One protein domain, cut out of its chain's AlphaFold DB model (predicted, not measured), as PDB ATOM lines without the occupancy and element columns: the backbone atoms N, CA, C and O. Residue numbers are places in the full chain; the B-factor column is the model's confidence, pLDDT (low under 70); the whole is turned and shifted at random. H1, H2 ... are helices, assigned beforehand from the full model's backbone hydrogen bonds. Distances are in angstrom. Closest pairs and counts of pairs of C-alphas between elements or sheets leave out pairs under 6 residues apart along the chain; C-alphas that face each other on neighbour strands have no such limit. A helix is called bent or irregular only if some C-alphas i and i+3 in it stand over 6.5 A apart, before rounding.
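Overview. This is residues 322 to 470 of the 536 residues of the protein "sodium- and chloride-dependent glycine transporter 2" of Ixodes scapularis (UniProt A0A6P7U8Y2). A long helix arm, H1a, runs through the middle of an elongated, open arrangement, with H2b folded back along one part of it and H3 packed on another part. At one end H1 turns sharply into H1b, with the small helix H5 near it, while H4 follows H3 and leads away from H1a. The printed part has 149 residues with five named helices, H1 to H5 in chain order, and no named strand: the class is all helix. It is loose, with a radius of gyration of the C-alphas of 20.6 A, and spans 68 by 39 by 25 A.

Along the chain. H1, residues 322 to 366, is one helix by its hydrogen bonds but bent, with C-alphas 352 and 355 9.0 A apart. Its arm H1a, residues 322 to 352, begins at C-alpha 322 (89.462, 139.342, 107.505), is 41.4 A long and is irregular, with C-alphas 332 and 335 6.6 A apart; H1b is residues 355 to 366, 16.2 A. H2, residues 372 to 399, also one helix by its hydrogen bonds, is bent, with C-alphas 379 and 382 7.1 A apart. Its arms are H2a, residues 372 to 379, 10.4 A, and H2b, residues 382 to 399, 25.4 A; H2b is irregular, with C-alphas 394 and 397 6.7 A apart, and has a kink of 32 degrees near residue 393. H3, residues 412 to 426, 21.6 A, is only just irregular, with C-alphas 418 and 421 6.6 A apart. H4 is residues 428 to 440, 18.0 A, and H5, residues 457 to 466, 14.2 A, ends at C-alpha 466 (117.923, 117.637, 150.503).

Arrangement. H1a and H1b are about perpendicular, at 86 degrees. H1a, with residues 336 to 347 alone, touches H2b at a shallow tilt of 33 degrees, only just short of steep, opposite ways; the closest C-alphas, of Ala 343 and Leu 386, are 5.4 A apart. With residues 328 to 337 alone it touches H3 at a steep tilt of 40 degrees, the same way; the closest C-alphas, of Thr 333 and Val 422, are 5.3 A apart. H1b and H2a only just touch, with 3 pairs of C-alphas within 8 A, the closest those of Met 355 and Lys 379 at 6.9 A. The helix packing is mostly crossed, only just. H3 and H4 meet only through their link. H5 is close but not clearly touching H1b, the closest C-alphas, of Phe 364 and Tyr 463, being 7.4 A apart. Every O i to N i+4 pair is within hydrogen-bond range in H1b, H2a, H4 and H5, against 24 of 27 in H1a, 11 of 14 in H2b and 9 of 11 in H3.

Size, cuts and confidence. The two C-alphas farthest apart, of Ser 407 and Ser 470, are 69.4 A apart. The printed part has no cut. The links H2 to H3 and H4 to H5 are long. The pLDDT is under 70 at residue 402 and residues 468 to 470.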
ATOM      1  N   GLY A 322      88.404 139.589 106.533       91.62
ATOM      2  CA  GLY A 322      89.462 139.342 107.505       91.62
ATOM      3  C   GLY A 322      89.125 139.814 108.916       91.62
ATOM      4  O   GLY A 322      89.434 139.114 109.876       91.62
ATOM      5  N   ALA A 323      88.393 140.925 109.057       88.56
ATOM      6  CA  ALA A 323      87.912 141.405 110.353       88.56
ATOM      7  C   ALA A 323      86.971 140.398 111.042       88.56
ATOM      8  O   ALA A 323      87.053 140.214 112.257       88.56
ATOM      9  N   TYR A 324      86.115 139.706 110.277       89.81
ATOM     10  CA  TYR A 324      85.242 138.673 110.834       89.81
ATOM     11  C   TYR A 324      86.029 137.442 111.271       89.81
ATOM     12  O   TYR A 324      85.717 136.860 112.310       89.81
ATOM     13  N   LEU A 325      87.037 137.046 110.489       91.25
ATOM     14  CA  LEU A 325      87.903 135.921 110.826       91.25
ATOM     15  C   LEU A 325      88.761 136.233 112.059       91.25
ATOM     16  O   LEU A 325      88.806 135.421 112.977       91.25
ATOM     17  N   PHE A 326      89.365 137.423 112.113       89.94
ATOM     18  CA  PHE A 326      90.109 137.920 113.271       89.94
ATOM     19  C   PHE A 326      89.251 137.876 114.532       89.94
ATOM     20  O   PHE A 326      89.642 137.261 115.517       89.94
ATOM     21  N   TYR A 327      88.053 138.462 114.484       88.06
ATOM     22  CA  TYR A 327      87.182 138.519 115.653       88.06
ATOM     23  C   TYR A 327      86.686 137.134 116.090       88.06
ATOM     24  O   TYR A 327      86.590 136.868 117.285       88.06
ATOM     25  N   LEU A 328      86.411 136.235 115.137       89.00
ATOM     26  CA  LEU A 328      86.029 134.855 115.435       89.00
ATOM     27  C   LEU A 328      87.164 134.094 116.129       89.00
ATOM     28  O   LEU A 328      86.909 133.452 117.143       89.00
ATOM     29  N   LEU A 329      88.388 134.176 115.596       89.12
ATOM     30  CA  LEU A 329      89.562 133.498 116.152       89.12
ATOM     31  C   LEU A 329      89.958 134.066 117.515       89.12
ATOM     32  O   LEU A 329      90.296 133.297 118.411       89.12
ATOM     33  N   GLU A 330      89.876 135.382 117.697       86.00
ATOM     34  CA  GLU A 330      90.140 136.024 118.985       86.00
ATOM     35  C   GLU A 330      89.141 135.547 120.046       86.00
ATOM     36  O   GLU A 330      89.528 135.082 121.120       86.00
ATOM     37  N   TRP A 331      87.849 135.576 119.707       84.44
ATOM     38  CA  TRP A 331      86.779 135.153 120.607       84.44
ATOM     39  C   TRP A 331      86.839 133.657 120.938       84.44
ATOM     40  O   TRP A 331      86.597 133.269 122.081       84.44
ATOM     41  N   SER A 332      87.152 132.805 119.956       84.75
ATOM     42  CA  SER A 332      87.146 131.357 120.154       84.75
ATOM     43  C   SER A 332      88.454 130.832 120.733       84.75
ATOM     44  O   SER A 332      88.413 130.019 121.649       84.75
ATOM     45  N   THR A 333      89.601 131.282 120.220       83.75
ATOM     46  CA  THR A 333      90.909 130.646 120.425       83.75
ATOM     47  C   THR A 333      91.671 131.306 121.559       83.75
ATOM     48  O   THR A 333      91.963 130.640 122.547       83.75
ATOM     49  N   SER A 334      91.955 132.608 121.451       79.81
ATOM     50  CA  SER A 334      92.816 133.341 122.394       79.81
ATOM     51  C   SER A 334      92.298 133.233 123.833       79.81
ATOM     52  O   SER A 334      92.960 132.685 124.723       79.81
ATOM     53  N   ALA A 335      91.049 133.648 124.041       78.75
ATOM     54  CA  ALA A 335      90.447 133.723 125.364       78.75
ATOM     55  C   ALA A 335      90.138 132.338 125.969       78.75
ATOM     56  O   ALA A 335      90.333 132.116 127.167       78.75
ATOM     57  N   THR A 336      89.689 131.379 125.151       86.94
ATOM     58  CA  THR A 336      89.333 130.027 125.620       86.94
ATOM     59  C   THR A 336      90.568 129.178 125.913       86.94
ATOM     60  O   THR A 336      90.622 128.543 126.967       86.94
ATOM     61  N   ASN A 337      91.574 129.181 125.031       87.62
ATOM     62  CA  ASN A 337      92.782 128.370 125.215       87.62
ATOM     63  C   ASN A 337      93.567 128.793 126.448       87.62
ATOM     64  O   ASN A 337      93.975 127.934 127.223       87.62
ATOM     65  N   THR A 338      93.724 130.100 126.660       88.00
ATOM     66  CA  THR A 338      94.413 130.658 127.832       88.00
ATOM     67  C   THR A 338      93.814 130.105 129.128       88.00
ATOM     68  O   THR A 338      94.527 129.567 129.975       88.00
ATOM     69  N   VAL A 339      92.484 130.160 129.254       90.56
ATOM     70  CA  VAL A 339      91.771 129.653 130.433       90.56
ATOM     71  C   VAL A 339      91.946 128.138 130.575       90.56
ATOM     72  O   VAL A 339      92.224 127.676 131.679       90.56
ATOM     73  N   LEU A 340      91.815 127.370 129.486       91.25
ATOM     74  CA  LEU A 340      91.954 125.908 129.505       91.25
ATOM     75  C   LEU A 340      93.364 125.449 129.883       91.25
ATOM     76  O   LEU A 340      93.501 124.538 130.697       91.25
ATOM     77  N   ILE A 341      94.400 126.079 129.327       91.75
ATOM     78  CA  ILE A 341      95.796 125.740 129.622       91.75
ATOM     79  C   ILE A 341      96.104 126.050 131.087       91.75
ATOM     80  O   ILE A 341      96.544 125.155 131.802       91.75
ATOM     81  N   CYS A 342      95.775 127.255 131.571       92.69
ATOM     82  CA  CYS A 342      95.992 127.623 132.978       92.69
ATOM     83  C   CYS A 342      95.275 126.659 133.940       92.69
ATOM     84  O   CYS A 342      95.811 126.258 134.974       92.69
ATOM     85  N   ALA A 343      94.044 126.276 133.596       92.38
ATOM     86  CA  ALA A 343      93.266 125.295 134.335       92.38
ATOM     87  C   ALA A 343      93.979 123.939 134.419       92.38
ATOM     88  O   ALA A 343      94.110 123.376 135.508       92.38
ATOM     89  N   MET A 344      94.441 123.423 133.279       90.56
ATOM     90  CA  MET A 344      95.135 122.139 133.208       90.56
ATOM     91  C   MET A 344      96.479 122.173 133.938       90.56
ATOM     92  O   MET A 344      96.771 121.238 134.680       90.56
ATOM     93  N   GLU A 345      97.258 123.249 133.815       92.25
ATOM     94  CA  GLU A 345      98.513 123.431 134.557       92.25
ATOM     95  C   GLU A 345      98.288 123.339 136.071       92.25
ATOM     96  O   GLU A 345      98.974 122.579 136.760       92.25
ATOM     97  N   LEU A 346      97.273 124.033 136.602       92.75
ATOM     98  CA  LEU A 346      96.965 123.965 138.031       92.75
ATOM     99  C   LEU A 346      96.439 122.595 138.466       92.75
ATOM    100  O   LEU A 346      96.735 122.171 139.584       92.75
ATOM    101  N   VAL A 347      95.681 121.896 137.617       90.94
ATOM    102  CA  VAL A 347      95.238 120.519 137.892       90.94
ATOM    103  C   VAL A 347      96.441 119.575 137.943       90.94
ATOM    104  O   VAL A 347      96.557 118.789 138.885       90.94
ATOM    105  N   VAL A 348      97.370 119.684 136.991       90.19
ATOM    106  CA  VAL A 348      98.601 118.881 136.957       90.19
ATOM    107  C   VAL A 348      99.466 119.160 138.183       90.19
ATOM    108  O   VAL A 348      99.943 118.216 138.807       90.19
ATOM    109  N   ILE A 349      99.620 120.419 138.595       91.25
ATOM    110  CA  ILE A 349     100.393 120.772 139.794       91.25
ATOM    111  C   ILE A 349      99.727 120.236 141.069       91.25
ATOM    112  O   ILE A 349     100.403 119.659 141.919       91.25
ATOM    113  N   ASN A 350      98.409 120.396 141.216       91.25
ATOM    114  CA  ASN A 350      97.709 120.019 142.447       91.25
ATOM    115  C   ASN A 350      97.518 118.507 142.607       91.25
ATOM    116  O   ASN A 350      97.685 117.994 143.713       91.25
ATOM    117  N   PHE A 351      97.167 117.804 141.527       89.19
ATOM    118  CA  PHE A 351      96.786 116.389 141.571       89.19
ATOM    119  C   PHE A 351      97.827 115.447 140.953       89.19
ATOM    120  O   PHE A 351      97.836 114.266 141.291       89.19
ATOM    121  N   GLY A 352      98.692 115.941 140.062       87.06
ATOM    122  CA  GLY A 352      99.776 115.166 139.452       87.06
ATOM    123  C   GLY A 352     101.090 115.302 140.224       87.06
ATOM    124  O   GLY A 352     101.539 114.359 140.870       87.06
ATOM    125  N   TYR A 353     101.705 116.487 140.170       89.25
ATOM    126  CA  TYR A 353     103.006 116.747 140.793       89.25
ATOM    127  C   TYR A 353     102.931 116.759 142.325       89.25
ATOM    128  O   TYR A 353     103.748 116.121 142.995       89.25
ATOM    129  N   GLY A 354     101.912 117.432 142.864       90.56
ATOM    130  CA  GLY A 354     101.658 117.595 144.289       90.56
ATOM    131  C   GLY A 354     102.177 118.931 144.827       90.56
ATOM    132  O   GLY A 354     103.334 119.301 144.630       90.56
ATOM    133  N   MET A 355     101.322 119.637 145.575       89.56
ATOM    134  CA  MET A 355     101.647 120.953 146.140       89.56
ATOM    135  C   MET A 355     102.825 120.907 147.123       89.56
ATOM    136  O   MET A 355     103.630 121.831 147.155       89.56
ATOM    137  N   ASP A 356     102.963 119.832 147.901       89.81
ATOM    138  CA  ASP A 356     104.033 119.724 148.900       89.81
ATOM    139  C   ASP A 356     105.420 119.626 148.242       89.81
ATOM    140  O   ASP A 356     106.382 120.207 148.742       89.81
ATOM    141  N   ARG A 357     105.509 118.970 147.073       89.38
ATOM    142  CA  ARG A 357     106.739 118.928 146.268       89.38
ATOM    143  C   ARG A 357     107.060 120.295 145.682       89.38
ATOM    144  O   ARG A 357     108.184 120.752 145.816       89.38
ATOM    145  N   LEU A 358     106.056 120.985 145.135       91.31
ATOM    146  CA  LEU A 358     106.247 122.342 144.620       91.31
ATOM    147  C   LEU A 358     106.738 123.301 145.716       91.31
ATOM    148  O   LEU A 358     107.649 124.091 145.486       91.31
ATOM    149  N   VAL A 359     106.159 123.231 146.917       91.75
ATOM    150  CA  VAL A 359     106.603 124.041 148.060       91.75
ATOM    151  C   VAL A 359     108.039 123.698 148.449       91.75
ATOM    152  O   VAL A 359     108.811 124.614 148.734       91.75
ATOM    153  N   PHE A 360     108.418 122.417 148.432       91.88
ATOM    154  CA  PHE A 360     109.798 121.993 148.664       91.88
ATOM    155  C   PHE A 360     110.757 122.580 147.618       91.88
ATOM    156  O   PHE A 360     111.734 123.222 148.000       91.88
ATOM    157  N   ASP A 361     110.447 122.452 146.326       91.75
ATOM    158  CA  ASP A 361     111.293 122.963 145.238       91.75
ATOM    159  C   ASP A 361     111.473 124.477 145.329       91.75
ATOM    160  O   ASP A 361     112.587 124.988 145.238       91.75
ATOM    161  N   LEU A 362     110.380 125.201 145.581       90.81
ATOM    162  CA  LEU A 362     110.396 126.648 145.773       90.81
ATOM    163  C   LEU A 362     111.218 127.054 147.001       90.81
ATOM    164  O   LEU A 362     111.962 128.032 146.947       90.81
ATOM    165  N   THR A 363     111.111 126.298 148.095       90.81
ATOM    166  CA  THR A 363     111.896 126.543 149.312       90.81
ATOM    167  C   THR A 363     113.382 126.296 149.065       90.81
ATOM    168  O   THR A 363     114.206 127.082 149.525       90.81
ATOM    169  N   PHE A 364     113.725 125.249 148.311       90.69
ATOM    170  CA  PHE A 364     115.101 124.941 147.927       90.69
ATOM    171  C   PHE A 364     115.686 126.014 146.995       90.69
ATOM    172  O   PHE A 364     116.796 126.491 147.216       90.69
ATOM    173  N   MET A 365     114.914 126.448 145.997       91.19
ATOM    174  CA  MET A 365     115.311 127.470 145.029       91.19
ATOM    175  C   MET A 365     115.535 128.838 145.696       91.19
ATOM    176  O   MET A 365     116.584 129.453 145.533       91.19
ATOM    177  N   MET A 366     114.575 129.305 146.501       89.19
ATOM    178  CA  MET A 366     114.602 130.649 147.099       89.19
ATOM    179  C   MET A 366     115.260 130.708 148.482       89.19
ATOM    180  O   MET A 366     115.300 131.783 149.091       89.19
ATOM    181  N   GLN A 367     115.682 129.563 149.030       87.69
ATOM    182  CA  GLN A 367     116.181 129.413 150.408       87.69
ATOM    183  C   GLN A 367     115.199 129.916 151.488       87.69
ATOM    184  O   GLN A 367     115.565 130.163 152.636       87.69
ATOM    185  N   SER A 368     113.931 130.105 151.123       87.19
ATOM    186  CA  SER A 368     112.872 130.610 151.990       87.19
ATOM    187  C   SER A 368     111.527 130.042 151.539       87.19
ATOM    188  O   SER A 368     111.252 130.001 150.337       87.19
ATOM    189  N   PRO A 369     110.677 129.571 152.469       88.06
ATOM    190  CA  PRO A 369     109.417 128.955 152.091       88.06
ATOM    191  C   PRO A 369     108.424 130.000 151.563       88.06
ATOM    192  O   PRO A 369     108.356 131.114 152.099       88.06
ATOM    193  N   PRO A 370     107.606 129.655 150.551       90.12
ATOM    194  CA  PRO A 370     106.535 130.529 150.097       90.12
ATOM    195  C   PRO A 370     105.534 130.786 151.232       90.12
ATOM    196  O   PRO A 370     105.276 129.929 152.081       90.12
ATOM    197  N   SER A 371     104.944 131.984 151.252       92.00
ATOM    198  CA  SER A 371     103.969 132.335 152.286       92.00
ATOM    199  C   SER A 371     102.721 131.448 152.205       92.00
ATOM    200  O   SER A 371     102.310 130.995 151.133       92.00
ATOM    201  N   ARG A 372     102.059 131.240 153.350       91.00
ATOM    202  CA  ARG A 372     100.830 130.427 153.429       91.00
ATOM    203  C   ARG A 372      99.706 130.956 152.539       91.00
ATOM    204  O   ARG A 372      98.882 130.169 152.090       91.00
ATOM    205  N   PHE A 373      99.688 132.265 152.286       92.50
ATOM    206  CA  PHE A 373      98.743 132.897 151.372       92.50
ATOM    207  C   PHE A 373      98.850 132.294 149.966       92.50
ATOM    208  O   PHE A 373      97.861 131.781 149.456       92.50
ATOM    209  N   TRP A 374     100.056 132.255 149.390       91.50
ATOM    210  CA  TRP A 374     100.281 131.709 148.049       91.50
ATOM    211  C   TRP A 374      99.901 130.235 147.949       91.50
ATOM    212  O   TRP A 374      99.155 129.842 147.055       91.50
ATOM    213  N   VAL A 375     100.344 129.435 148.922       92.19
ATOM    214  CA  VAL A 375     100.034 128.001 148.967       92.19
ATOM    215  C   VAL A 375      98.524 127.772 149.059       92.19
ATOM    216  O   VAL A 375      97.989 126.923 148.349       92.19
ATOM    217  N   PHE A 376      97.815 128.547 149.886       94.31
ATOM    218  CA  PHE A 376      96.359 128.465 149.989       94.31
ATOM    219  C   PHE A 376      95.676 128.835 148.667       94.31
ATOM    220  O   PHE A 376      94.788 128.108 148.211       94.31
ATOM    221  N   THR A 377      96.120 129.916 148.021       94.06
ATOM    222  CA  THR A 377      95.564 130.376 146.747       94.06
ATOM    223  C   THR A 377      95.724 129.326 145.650       94.06
ATOM    224  O   THR A 377      94.747 128.965 144.993       94.06
ATOM    225  N   TRP A 378      96.925 128.778 145.466       92.31
ATOM    226  CA  TRP A 378      97.185 127.783 144.421       92.31
ATOM    227  C   TRP A 378      96.483 126.448 144.686       92.31
ATOM    228  O   TRP A 378      96.013 125.805 143.744       92.31
ATOM    229  N   LYS A 379      96.389 126.044 145.960       91.75
ATOM    230  CA  LYS A 379      95.839 124.742 146.359       91.75
ATOM    231  C   LYS A 379      94.317 124.697 146.364       91.75
ATOM    232  O   LYS A 379      93.731 123.688 145.972       91.75
ATOM    233  N   TYR A 380      93.666 125.769 146.814       92.62
ATOM    234  CA  TYR A 380      92.233 125.730 147.112       92.62
ATOM    235  C   TYR A 380      91.386 126.685 146.279       92.62
ATOM    236  O   TYR A 380      90.227 126.366 146.033       92.62
ATOM    237  N   THR A 381      91.910 127.833 145.843       91.81
ATOM    238  CA  THR A 381      91.062 128.874 145.230       91.81
ATOM    239  C   THR A 381      91.283 129.049 143.735       91.81
ATOM    240  O   THR A 381      90.323 129.265 143.006       91.81
ATOM    241  N   ALA A 382      92.520 128.956 143.250       92.50
ATOM    242  CA  ALA A 382      92.839 129.273 141.861       92.50
ATOM    243  C   ALA A 382      92.243 128.251 140.879       92.50
ATOM    244  O   ALA A 382      91.561 128.636 139.930       92.50
ATOM    245  N   TRP A 383      92.425 126.948 141.126       90.81
ATOM    246  CA  TRP A 383      91.953 125.921 140.194       90.81
ATOM    247  C   TRP A 383      90.416 125.845 140.083       90.81
ATOM    248  O   TRP A 383      89.945 125.761 138.948       90.81
ATOM    249  N   PRO A 384      89.588 125.963 141.152       90.94
ATOM    250  CA  PRO A 384      88.134 125.963 140.987       90.94
ATOM    251  C   PRO A 384      87.636 127.207 140.249       90.94
ATOM    252  O   PRO A 384      86.732 127.102 139.422       90.94
ATOM    253  N   CYS A 385      88.238 128.377 140.497       91.25
ATOM    254  CA  CYS A 385      87.913 129.603 139.765       91.25
ATOM    255  C   CYS A 385      88.170 129.442 138.260       91.25
ATOM    256  O   CYS A 385      87.306 129.793 137.453       91.25
ATOM    257  N   LEU A 386      89.306 128.848 137.879       92.31
ATOM    258  CA  LEU A 386      89.597 128.547 136.477       92.31
ATOM    259  C   LEU A 386      88.651 127.490 135.896       92.31
ATOM    260  O   LEU A 386      88.209 127.653 134.767       92.31
ATOM    261  N   MET A 387      88.257 126.463 136.661       90.69
ATOM    262  CA  MET A 387      87.261 125.479 136.207       90.69
ATOM    263  C   MET A 387      85.905 126.122 135.892       90.69
ATOM    264  O   MET A 387      85.292 125.800 134.874       90.69
ATOM    265  N   VAL A 388      85.440 127.058 136.728       90.31
ATOM    266  CA  VAL A 388      84.199 127.808 136.466       90.31
ATOM    267  C   VAL A 388      84.326 128.632 135.181       90.31
ATOM    268  O   VAL A 388      83.411 128.619 134.356       90.31
ATOM    269  N   LEU A 389      85.471 129.289 134.969       90.50
ATOM    270  CA  LEU A 389      85.758 130.010 133.727       90.50
ATOM    271  C   LEU A 389      85.800 129.069 132.512       90.50
ATOM    272  O   LEU A 389      85.224 129.408 131.479       90.50
ATOM    273  N   CYS A 390      86.398 127.878 132.624       91.44
ATOM    274  CA  CYS A 390      86.402 126.873 131.555       91.44
ATOM    275  C   CYS A 390      84.979 126.485 131.145       91.44
ATOM    276  O   CYS A 390      84.655 126.501 129.958       91.44
ATOM    277  N   VAL A 391      84.116 126.170 132.118       89.44
ATOM    278  CA  VAL A 391      82.717 125.799 131.854       89.44
ATOM    279  C   VAL A 391      81.962 126.963 131.213       89.44
ATOM    280  O   VAL A 391      81.241 126.764 130.233       89.44
ATOM    281  N   HIS A 392      82.164 128.186 131.709       87.50
ATOM    282  CA  HIS A 392      81.570 129.375 131.106       87.50
ATOM    283  C   HIS A 392      81.978 129.535 129.632       87.50
ATOM    284  O   HIS A 392      81.110 129.749 128.785       87.50
ATOM    285  N   ARG A 393      83.265 129.372 129.297       87.88
ATOM    286  CA  ARG A 393      83.765 129.536 127.920       87.88
ATOM    287  C   ARG A 393      83.375 128.417 126.972       87.88
ATOM    288  O   ARG A 393      83.004 128.703 125.841       87.88
ATOM    289  N   LEU A 394      83.443 127.166 127.415       87.62
ATOM    290  CA  LEU A 394      83.162 126.019 126.551       87.62
ATOM    291  C   LEU A 394      81.668 125.776 126.346       87.62
ATOM    292  O   LEU A 394      81.270 125.281 125.295       87.62
ATOM    293  N   VAL A 395      80.843 126.094 127.345       85.25
ATOM    294  CA  VAL A 395      79.421 125.732 127.337       85.25
ATOM    295  C   VAL A 395      78.544 126.968 127.211       85.25
ATOM    296  O   VAL A 395      77.730 127.060 126.297       85.25
ATOM    297  N   TRP A 396      78.693 127.934 128.113       81.50
ATOM    298  CA  TRP A 396      77.724 129.025 128.230       81.50
ATOM    299  C   TRP A 396      77.886 130.092 127.138       81.50
ATOM    300  O   TRP A 396      76.900 130.556 126.558       81.50
ATOM    301  N   LEU A 397      79.126 130.452 126.803       81.62
ATOM    302  CA  LEU A 397      79.422 131.509 125.835       81.62
ATOM    303  C   LEU A 397      78.984 131.168 124.391       81.62
ATOM    304  O   LEU A 397      78.397 132.028 123.738       81.62
ATOM    305  N   PRO A 398      79.156 129.936 123.873       82.69
ATOM    306  CA  PRO A 398      78.633 129.581 122.553       82.69
ATOM    307  C   PRO A 398      77.103 129.524 122.541       82.69
ATOM    308  O   PRO A 398      76.473 130.004 121.601       82.69
ATOM    309  N   LEU A 399      76.498 128.990 123.609       79.88
ATOM    310  CA  LEU A 399      75.045 128.829 123.743       79.88
ATOM    311  C   LEU A 399      74.289 130.154 123.875       79.88
ATOM    312  O   LEU A 399      73.139 130.242 123.445       79.88
ATOM    313  N   SER A 400      74.921 131.194 124.420       75.38
ATOM    314  CA  SER A 400      74.304 132.519 124.551       75.38
ATOM    315  C   SER A 400      74.107 133.227 123.200       75.38
ATOM    316  O   SER A 400      73.289 134.142 123.093       75.38
ATOM    317  N   GLY A 401      74.787 132.794 122.128       70.00
ATOM    318  CA  GLY A 401      74.561 133.300 120.769       70.00
ATOM    319  C   GLY A 401      74.812 134.807 120.617       70.00
ATOM    320  O   GLY A 401      74.211 135.443 119.735       70.00
ATOM    321  N   GLN A 402      75.654 135.368 121.493       69.94
ATOM    322  CA  GLN A 402      75.999 136.788 121.571       69.94
ATOM    323  C   GLN A 402      77.141 137.188 120.620       69.94
ATOM    324  O   GLN A 402      77.447 138.374 120.514       69.94
ATOM    325  N   LEU A 403      77.735 136.242 119.878       81.44
ATOM    326  CA  LEU A 403      78.821 136.543 118.946       81.44
ATOM    327  C   LEU A 403      78.325 137.405 117.773       81.44
ATOM    328  O   LEU A 403      77.664 136.930 116.842       81.44
ATOM    329  N   LYS A 404      78.649 138.697 117.843       79.81
ATOM    330  CA  LYS A 404      78.297 139.716 116.855       79.81
ATOM    331  C   LYS A 404      79.475 140.653 116.633       79.81
ATOM    332  O   LYS A 404      80.126 141.052 117.595       79.81
ATOM    333  N   LEU A 405      79.708 141.022 115.378       78.38
ATOM    334  CA  LEU A 405      80.648 142.076 115.003       78.38
ATOM    335  C   LEU A 405      79.877 143.155 114.242       78.38
ATOM    336  O   LEU A 405      79.304 142.873 113.192       78.38
ATOM    337  N   VAL A 406      79.856 144.380 114.776       74.75
ATOM    338  CA  VAL A 406      79.041 145.496 114.259       74.75
ATOM    339  C   VAL A 406      77.554 145.095 114.198       74.75
ATOM    340  O   VAL A 406      76.884 145.062 115.228       74.75
ATOM    341  N   SER A 407      77.043 144.739 113.019       72.38
ATOM    342  CA  SER A 407      75.666 144.302 112.760       72.38
ATOM    343  C   SER A 407      75.569 142.827 112.344       72.38
ATOM    344  O   SER A 407      74.472 142.263 112.328       72.38
ATOM    345  N   TYR A 408      76.696 142.178 112.044       81.25
ATOM    346  CA  TYR A 408      76.748 140.793 111.589       81.25
ATOM    347  C   TYR A 408      76.670 139.827 112.773       81.25
ATOM    348  O   TYR A 408      77.472 139.895 113.708       81.25
ATOM    349  N   ARG A 409      75.715 138.890 112.719       86.00
ATOM    350  CA  ARG A 409      75.600 137.791 113.682       86.00
ATOM    351  C   ARG A 409      76.201 136.531 113.083       86.00
ATOM    352  O   ARG A 409      75.799 136.110 112.000       86.00
ATOM    353  N   TYR A 410      77.117 135.910 113.816       88.69
ATOM    354  CA  TYR A 410      77.784 134.712 113.330       88.69
ATOM    355  C   TYR A 410      76.809 133.531 113.295       88.69
ATOM    356  O   TYR A 410      76.129 133.268 114.294       88.69
ATOM    357  N   PRO A 411      76.721 132.810 112.166       90.19
ATOM    358  CA  PRO A 411      75.916 131.606 112.085       90.19
ATOM    359  C   PRO A 411      76.596 130.468 112.858       90.19
ATOM    360  O   PRO A 411      77.821 130.420 112.977       90.19
ATOM    361  N   TRP A 412      75.808 129.510 113.346       86.81
ATOM    362  CA  TRP A 412      76.308 128.372 114.128       86.81
ATOM    363  C   TRP A 412      77.476 127.598 113.490       86.81
ATOM    364  O   TRP A 412      78.422 127.292 114.214       86.81
ATOM    365  N   PRO A 413      77.506 127.336 112.168       90.44
ATOM    366  CA  PRO A 413      78.663 126.700 111.536       90.44
ATOM    367  C   PRO A 413      79.964 127.498 111.687       90.44
ATOM    368  O   PRO A 413      81.018 126.905 111.886       90.44
ATOM    369  N   ALA A 414      79.899 128.834 111.649       88.81
ATOM    370  CA  ALA A 414      81.072 129.680 111.860       88.81
ATOM    371  C   ALA A 414      81.551 129.613 113.316       88.81
ATOM    372  O   ALA A 414      82.749 129.529 113.565       88.81
ATOM    373  N   VAL A 415      80.620 129.576 114.276       88.44
ATOM    374  CA  VAL A 415      80.948 129.381 115.698       88.44
ATOM    375  C   VAL A 415      81.661 128.041 115.903       88.44
ATOM    376  O   VAL A 415      82.719 128.007 116.523       88.44
ATOM    377  N   LEU A 416      81.136 126.949 115.333       87.88
ATOM    378  CA  LEU A 416      81.757 125.621 115.410       87.88
ATOM    379  C   LEU A 416      83.150 125.596 114.769       87.88
ATOM    380  O   LEU A 416      84.077 125.039 115.354       87.88
ATOM    381  N   LEU A 417      83.311 126.241 113.610       88.94
ATOM    382  CA  LEU A 417      84.608 126.387 112.950       88.94
ATOM    383  C   LEU A 417      85.620 127.110 113.851       88.94
ATOM    384  O   LEU A 417      86.777 126.703 113.917       88.94
ATOM    385  N   GLY A 418      85.179 128.129 114.594       87.81
ATOM    386  CA  GLY A 418      86.013 128.838 115.565       87.81
ATOM    387  C   GLY A 418      86.556 127.942 116.684       87.81
ATOM    388  O   GLY A 418      87.659 128.184 117.167       87.81
ATOM    389  N   PHE A 419      85.842 126.883 117.078       89.31
ATOM    390  CA  PHE A 419      86.310 125.939 118.103       89.31
ATOM    391  C   PHE A 419      87.265 124.863 117.570       89.31
ATOM    392  O   PHE A 419      87.912 124.181 118.363       89.31
ATOM    393  N   VAL A 420      87.414 124.714 116.251       91.19
ATOM    394  CA  VAL A 420      88.356 123.739 115.678       91.19
ATOM    395  C   VAL A 420      89.804 124.023 116.118       91.19
ATOM    396  O   VAL A 420      90.432 123.102 116.645       91.19
ATOM    397  N   PRO A 421      90.340 125.260 116.011       90.62
ATOM    398  CA  PRO A 421      91.658 125.600 116.552       90.62
ATOM    399  C   PRO A 421      91.803 125.346 118.057       90.62
ATOM    400  O   PRO A 421      92.851 124.872 118.487       90.62
ATOM    401  N   VAL A 422      90.757 125.597 118.855       90.81
ATOM    402  CA  VAL A 422      90.762 125.343 120.310       90.81
ATOM    403  C   VAL A 422      91.082 123.876 120.582       90.81
ATOM    404  O   VAL A 422      92.086 123.552 121.218       90.81
ATOM    405  N   PHE A 423      90.289 122.965 120.016       90.19
ATOM    406  CA  PHE A 423      90.515 121.532 120.201       90.19
ATOM    407  C   PHE A 423      91.824 121.059 119.570       90.19
ATOM    408  O   PHE A 423      92.503 120.226 120.165       90.19
ATOM    409  N   LEU A 424      92.214 121.616 118.420       92.12
ATOM    410  CA  LEU A 424      93.481 121.287 117.766       92.12
ATOM    411  C   LEU A 424      94.684 121.624 118.655       92.12
ATOM    412  O   LEU A 424      95.609 120.822 118.744       92.12
ATOM    413  N   THR A 425      94.663 122.765 119.346       89.69
ATOM    414  CA  THR A 425      95.734 123.147 120.282       89.69
ATOM    415  C   THR A 425      95.728 122.332 121.573       89.69
ATOM    416  O   THR A 425      96.781 122.146 122.175       89.69
ATOM    417  N   MET A 426      94.571 121.811 121.994       90.25
ATOM    418  CA  MET A 426      94.462 120.969 123.189       90.25
ATOM    419  C   MET A 426      94.799 119.499 122.912       90.25
ATOM    420  O   MET A 426      95.227 118.796 123.824       90.25
ATOM    421  N   LEU A 427      94.637 119.028 121.671       92.31
ATOM    422  CA  LEU A 427      94.826 117.631 121.261       92.31
ATOM    423  C   LEU A 427      96.219 117.038 121.574       92.31
ATOM    424  O   LEU A 427      96.266 115.866 121.958       92.31
ATOM    425  N   PRO A 428      97.346 117.774 121.468       92.44
ATOM    426  CA  PRO A 428      98.663 117.232 121.797       92.44
ATOM    427  C   PRO A 428      98.783 116.735 123.241       92.44
ATOM    428  O   PRO A 428      99.485 115.757 123.479       92.44
ATOM    429  N   ILE A 429      98.069 117.343 124.196       89.94
ATOM    430  CA  ILE A 429      98.143 116.994 125.623       89.94
ATOM    431  C   ILE A 429      97.684 115.541 125.880       89.94
ATOM    432  O   ILE A 429      98.487 114.743 126.375       89.94
ATOM    433  N   PRO A 430      96.443 115.128 125.533       91.06
ATOM    434  CA  PRO A 430      96.001 113.749 125.729       91.06
ATOM    435  C   PRO A 430      96.727 112.757 124.813       91.06
ATOM    436  O   PRO A 430      96.976 111.629 125.239       91.06
ATOM    437  N   VAL A 431      97.098 113.151 123.585       93.12
ATOM    438  CA  VAL A 431      97.858 112.280 122.669       93.12
ATOM    439  C   VAL A 431      99.220 111.938 123.268       93.12
ATOM    440  O   VAL A 431      99.582 110.763 123.342       93.12
ATOM    441  N   TRP A 432      99.942 112.942 123.765       90.31
ATOM    442  CA  TRP A 432     101.230 112.744 124.421       90.31
ATOM    443  C   TRP A 432     101.101 111.923 125.704       90.31
ATOM    444  O   TRP A 432     101.851 110.965 125.906       90.31
ATOM    445  N   GLY A 433     100.102 112.234 126.538       88.88
ATOM    446  CA  GLY A 433      99.812 111.475 127.754       88.88
ATOM    447  C   GLY A 433      99.546 109.994 127.469       88.88
ATOM    448  O   GLY A 433     100.111 109.121 128.128       88.88
ATOM    449  N   TRP A 434      98.755 109.693 126.435       90.62
ATOM    450  CA  TRP A 434      98.481 108.323 126.000       90.62
ATOM    451  C   TRP A 434      99.726 107.612 125.456       90.62
ATOM    452  O   TRP A 434      99.971 106.452 125.797       90.62
ATOM    453  N   MET A 435     100.541 108.301 124.647       92.50
ATOM    454  CA  MET A 435     101.802 107.754 124.135       92.50
ATOM    455  C   MET A 435     102.757 107.378 125.274       92.50
ATOM    456  O   MET A 435     103.304 106.273 125.273       92.50
ATOM    457  N   MET A 436     102.918 108.252 126.271       86.94
ATOM    458  CA  MET A 436     103.775 107.984 127.430       86.94
ATOM    459  C   MET A 436     103.215 106.871 128.314       86.94
ATOM    460  O   MET A 436     103.953 105.971 128.718       86.94
ATOM    461  N   ALA A 437     101.900 106.859 128.549       88.38
ATOM    462  CA  ALA A 437     101.240 105.793 129.298       88.38
ATOM    463  C   ALA A 437     101.416 104.409 128.651       88.38
ATOM    464  O   ALA A 437     101.557 103.421 129.370       88.38
ATOM    465  N   LYS A 438     101.458 104.319 127.314       91.31
ATOM    466  CA  LYS A 438     101.757 103.060 126.610       91.31
ATOM    467  C   LYS A 438     103.213 102.616 126.736       91.31
ATOM    468  O   LYS A 438     103.461 101.414 126.732       91.31
ATOM    469  N   ARG A 439     104.159 103.555 126.812       87.94
ATOM    470  CA  ARG A 439     105.599 103.250 126.862       87.94
ATOM    471  C   ARG A 439     106.072 102.858 128.261       87.94
ATOM    472  O   ARG A 439     106.779 101.868 128.396       87.94
ATOM    473  N   ILE A 440     105.678 103.623 129.279       87.06
ATOM    474  CA  ILE A 440     106.222 103.515 130.646       87.06
ATOM    475  C   ILE A 440     105.159 102.992 131.635       87.06
ATOM    476  O   ILE A 440     105.480 102.469 132.698       87.06
ATOM    477  N   GLY A 441     103.875 103.055 131.266       87.94
ATOM    478  CA  GLY A 441     102.745 102.657 132.105       87.94
ATOM    479  C   GLY A 441     102.081 103.844 132.811       87.94
ATOM    480  O   GLY A 441     102.743 104.771 133.266       87.94
ATOM    481  N   TRP A 442     100.752 103.793 132.956       83.44
ATOM    482  CA  TRP A 442      99.930 104.894 133.488       83.44
ATOM    483  C   TRP A 442     100.395 105.459 134.833       83.44
ATOM    484  O   TRP A 442     100.396 106.669 135.018       83.44
ATOM    485  N   ARG A 443     100.786 104.595 135.778       83.69
ATOM    486  CA  ARG A 443     101.233 105.040 137.109       83.69
ATOM    487  C   ARG A 443     102.619 105.671 137.068       83.69
ATOM    488  O   ARG A 443     102.842 106.654 137.759       83.69
ATOM    489  N   ALA A 444     103.524 105.124 136.259       83.38
ATOM    490  CA  ALA A 444     104.881 105.637 136.135       83.38
ATOM    491  C   ALA A 444     104.902 107.017 135.459       83.38
ATOM    492  O   ALA A 444     105.653 107.882 135.888       83.38
ATOM    493  N   SER A 445     104.014 107.265 134.489       83.00
ATOM    494  CA  SER A 445     103.892 108.569 133.820       83.00
ATOM    495  C   SER A 445     103.416 109.712 134.728       83.00
ATOM    496  O   SER A 445     103.555 110.872 134.353       83.00
ATOM    497  N   LEU A 446     102.832 109.408 135.894       81.94
ATOM    498  CA  LEU A 446     102.398 110.408 136.881       81.94
ATOM    499  C   LEU A 446     103.472 110.696 137.941       81.94
ATOM    500  O   LEU A 446     103.270 111.540 138.813       81.94
ATOM    501  N   VAL A 447     104.601 109.988 137.895       81.94
ATOM    502  CA  VAL A 447     105.722 110.192 138.810       81.94
ATOM    503  C   VAL A 447     106.787 111.029 138.094       81.94
ATOM    504  O   VAL A 447     107.098 110.745 136.936       81.94
ATOM    505  N   PRO A 448     107.357 112.058 138.752       81.44
ATOM    506  CA  PRO A 448     108.463 112.823 138.189       81.44
ATOM    507  C   PRO A 448     109.631 111.919 137.790       81.44
ATOM    508  O   PRO A 448     109.905 110.910 138.444       81.44
ATOM    509  N   ASN A 449     110.331 112.304 136.725       81.31
ATOM    510  CA  ASN A 449     111.514 111.590 136.256       81.31
ATOM    511  C   ASN A 449     112.549 111.474 137.400       81.31
ATOM    512  O   ASN A 449     112.758 112.454 138.113       81.31
ATOM    513  N   PRO A 450     113.224 110.324 137.587       77.38
ATOM    514  CA  PRO A 450     114.312 110.193 138.559       77.38
ATOM    515  C   PRO A 450     115.425 111.247 138.440       77.38
ATOM    516  O   PRO A 450     116.052 111.563 139.448       77.38
ATOM    517  N   HIS A 451     115.648 111.790 137.240       78.69
ATOM    518  CA  HIS A 451     116.615 112.860 136.960       78.69
ATOM    519  C   HIS A 451     116.009 114.272 137.032       78.69
ATOM    520  O   HIS A 451     116.645 115.239 136.627       78.69
ATOM    521  N   TRP A 452     114.770 114.411 137.509       83.94
ATOM    522  CA  TRP A 452     114.135 115.712 137.701       83.94
ATOM    523  C   TRP A 452     114.851 116.516 138.793       83.94
ATOM    524  O   TRP A 452     115.026 116.032 139.910       83.94
ATOM    525  N   GLY A 453     115.238 117.750 138.472       85.38
ATOM    526  CA  GLY A 453     115.890 118.664 139.402       85.38
ATOM    527  C   GLY A 453     116.577 119.833 138.686       85.38
ATOM    528  O   GLY A 453     116.364 120.032 137.486       85.38
ATOM    529  N   PRO A 454     117.389 120.621 139.411       87.94
ATOM    530  CA  PRO A 454     118.171 121.718 138.846       87.94
ATOM    531  C   PRO A 454     119.085 121.262 137.700       87.94
ATOM    532  O   PRO A 454     119.623 120.160 137.734       87.94
ATOM    533  N   ALA A 455     119.289 122.127 136.703       83.25
ATOM    534  CA  ALA A 455     120.102 121.799 135.530       83.25
ATOM    535  C   ALA A 455     121.610 121.709 135.834       83.25
ATOM    536  O   ALA A 455     122.336 120.991 135.150       83.25
ATOM    537  N   GLU A 456     122.089 122.451 136.835       86.62
ATOM    538  CA  GLU A 456     123.504 122.480 137.202       86.62
ATOM    539  C   GLU A 456     123.867 121.274 138.090       86.62
ATOM    540  O   GLU A 456     123.192 121.054 139.101       86.62
ATOM    541  N   PRO A 457     124.930 120.501 137.775       87.00
ATOM    542  CA  PRO A 457     125.250 119.261 138.492       87.00
ATOM    543  C   PRO A 457     125.453 119.436 140.001       87.00
ATOM    544  O   PRO A 457     125.012 118.597 140.790       87.00
ATOM    545  N   GLU A 458     126.087 120.534 140.419       88.31
ATOM    546  CA  GLU A 458     126.316 120.835 141.836       88.31
ATOM    547  C   GLU A 458     124.990 121.055 142.572       88.31
ATOM    548  O   GLU A 458     124.721 120.415 143.593       88.31
ATOM    549  N   GLN A 459     124.112 121.884 142.004       87.56
ATOM    550  CA  GLN A 459     122.784 122.159 142.551       87.56
ATOM    551  C   GLN A 459     121.903 120.906 142.550       87.56
ATOM    552  O   GLN A 459     121.188 120.658 143.519       87.56
ATOM    553  N   PHE A 460     121.983 120.088 141.498       88.69
ATOM    554  CA  PHE A 460     121.284 118.810 141.411       88.69
ATOM    555  C   PHE A 460     121.719 117.853 142.525       88.69
ATOM    556  O   PHE A 460     120.880 117.239 143.186       88.69
ATOM    557  N   SER A 461     123.025 117.763 142.792       86.94
ATOM    558  CA  SER A 461     123.545 116.922 143.871       86.94
ATOM    559  C   SER A 461     123.048 117.379 145.250       86.94
ATOM    560  O   SER A 461     122.589 116.553 146.041       86.94
ATOM    561  N   ALA A 462     123.039 118.691 145.509       87.69
ATOM    562  CA  ALA A 462     122.514 119.273 146.742       87.69
ATOM    563  C   ALA A 462     120.994 119.068 146.878       87.69
ATOM    564  O   ALA A 462     120.503 118.746 147.961       87.69
ATOM    565  N   TYR A 463     120.253 119.185 145.775       89.00
ATOM    566  CA  TYR A 463     118.814 118.928 145.713       89.00
ATOM    567  C   TYR A 463     118.488 117.471 146.069       89.00
ATOM    568  O   TYR A 463     117.643 117.206 146.927       89.00
ATOM    569  N   MET A 464     119.222 116.518 145.489       86.69
ATOM    570  CA  MET A 464     119.055 115.089 145.770       86.69
ATOM    571  C   MET A 464     119.396 114.725 147.222       86.69
ATOM    572  O   MET A 464     118.725 113.877 147.817       86.69
ATOM    573  N   GLN A 465     120.392 115.389 147.815       86.25
ATOM    574  CA  GLN A 465     120.694 115.258 149.242       86.25
ATOM    575  C   GLN A 465     119.555 115.814 150.113       86.25
ATOM    576  O   GLN A 465     119.121 115.142 151.051       86.25
ATOM    577  N   ALA A 466     119.021 116.994 149.776       84.69
ATOM    578  CA  ALA A 466     117.923 117.637 150.503       84.69
ATOM    579  C   ALA A 466     116.613 116.824 150.468       84.69
ATOM    580  O   ALA A 466     115.846 116.848 151.428       84.69
ATOM    581  N   LEU A 467     116.383 116.056 149.401       82.94
ATOM    582  CA  LEU A 467     115.265 115.111 149.272       82.94
ATOM    583  C   LEU A 467     115.354 113.890 150.211       82.94
ATOM    584  O   LEU A 467     114.416 113.095 150.257       82.94
ATOM    585  N   GLY A 468     116.452 113.710 150.956       64.94
ATOM    586  CA  GLY A 468     116.604 112.604 151.907       64.94
ATOM    587  C   GLY A 468     117.007 111.270 151.268       64.94
ATOM    588  O   GLY A 468     116.713 110.208 151.814       64.94
ATOM    589  N   ARG A 469     117.696 111.297 150.118       49.28
ATOM    590  CA  ARG A 469     118.278 110.109 149.469       49.28
ATOM    591  C   ARG A 469     119.787 110.024 149.728       49.28
ATOM    592  O   ARG A 469     120.591 110.271 148.838       49.28
ATOM    593  N   SER A 470     120.181 109.599 150.927       32.47
ATOM    594  CA  SER A 470     121.567 109.193 151.229       32.47
ATOM    595  C   SER A 470     121.970 107.836 150.615       32.47
ATOM    596  O   SER A 470     123.123 107.442 150.728       32.47
TER     597      SER A 470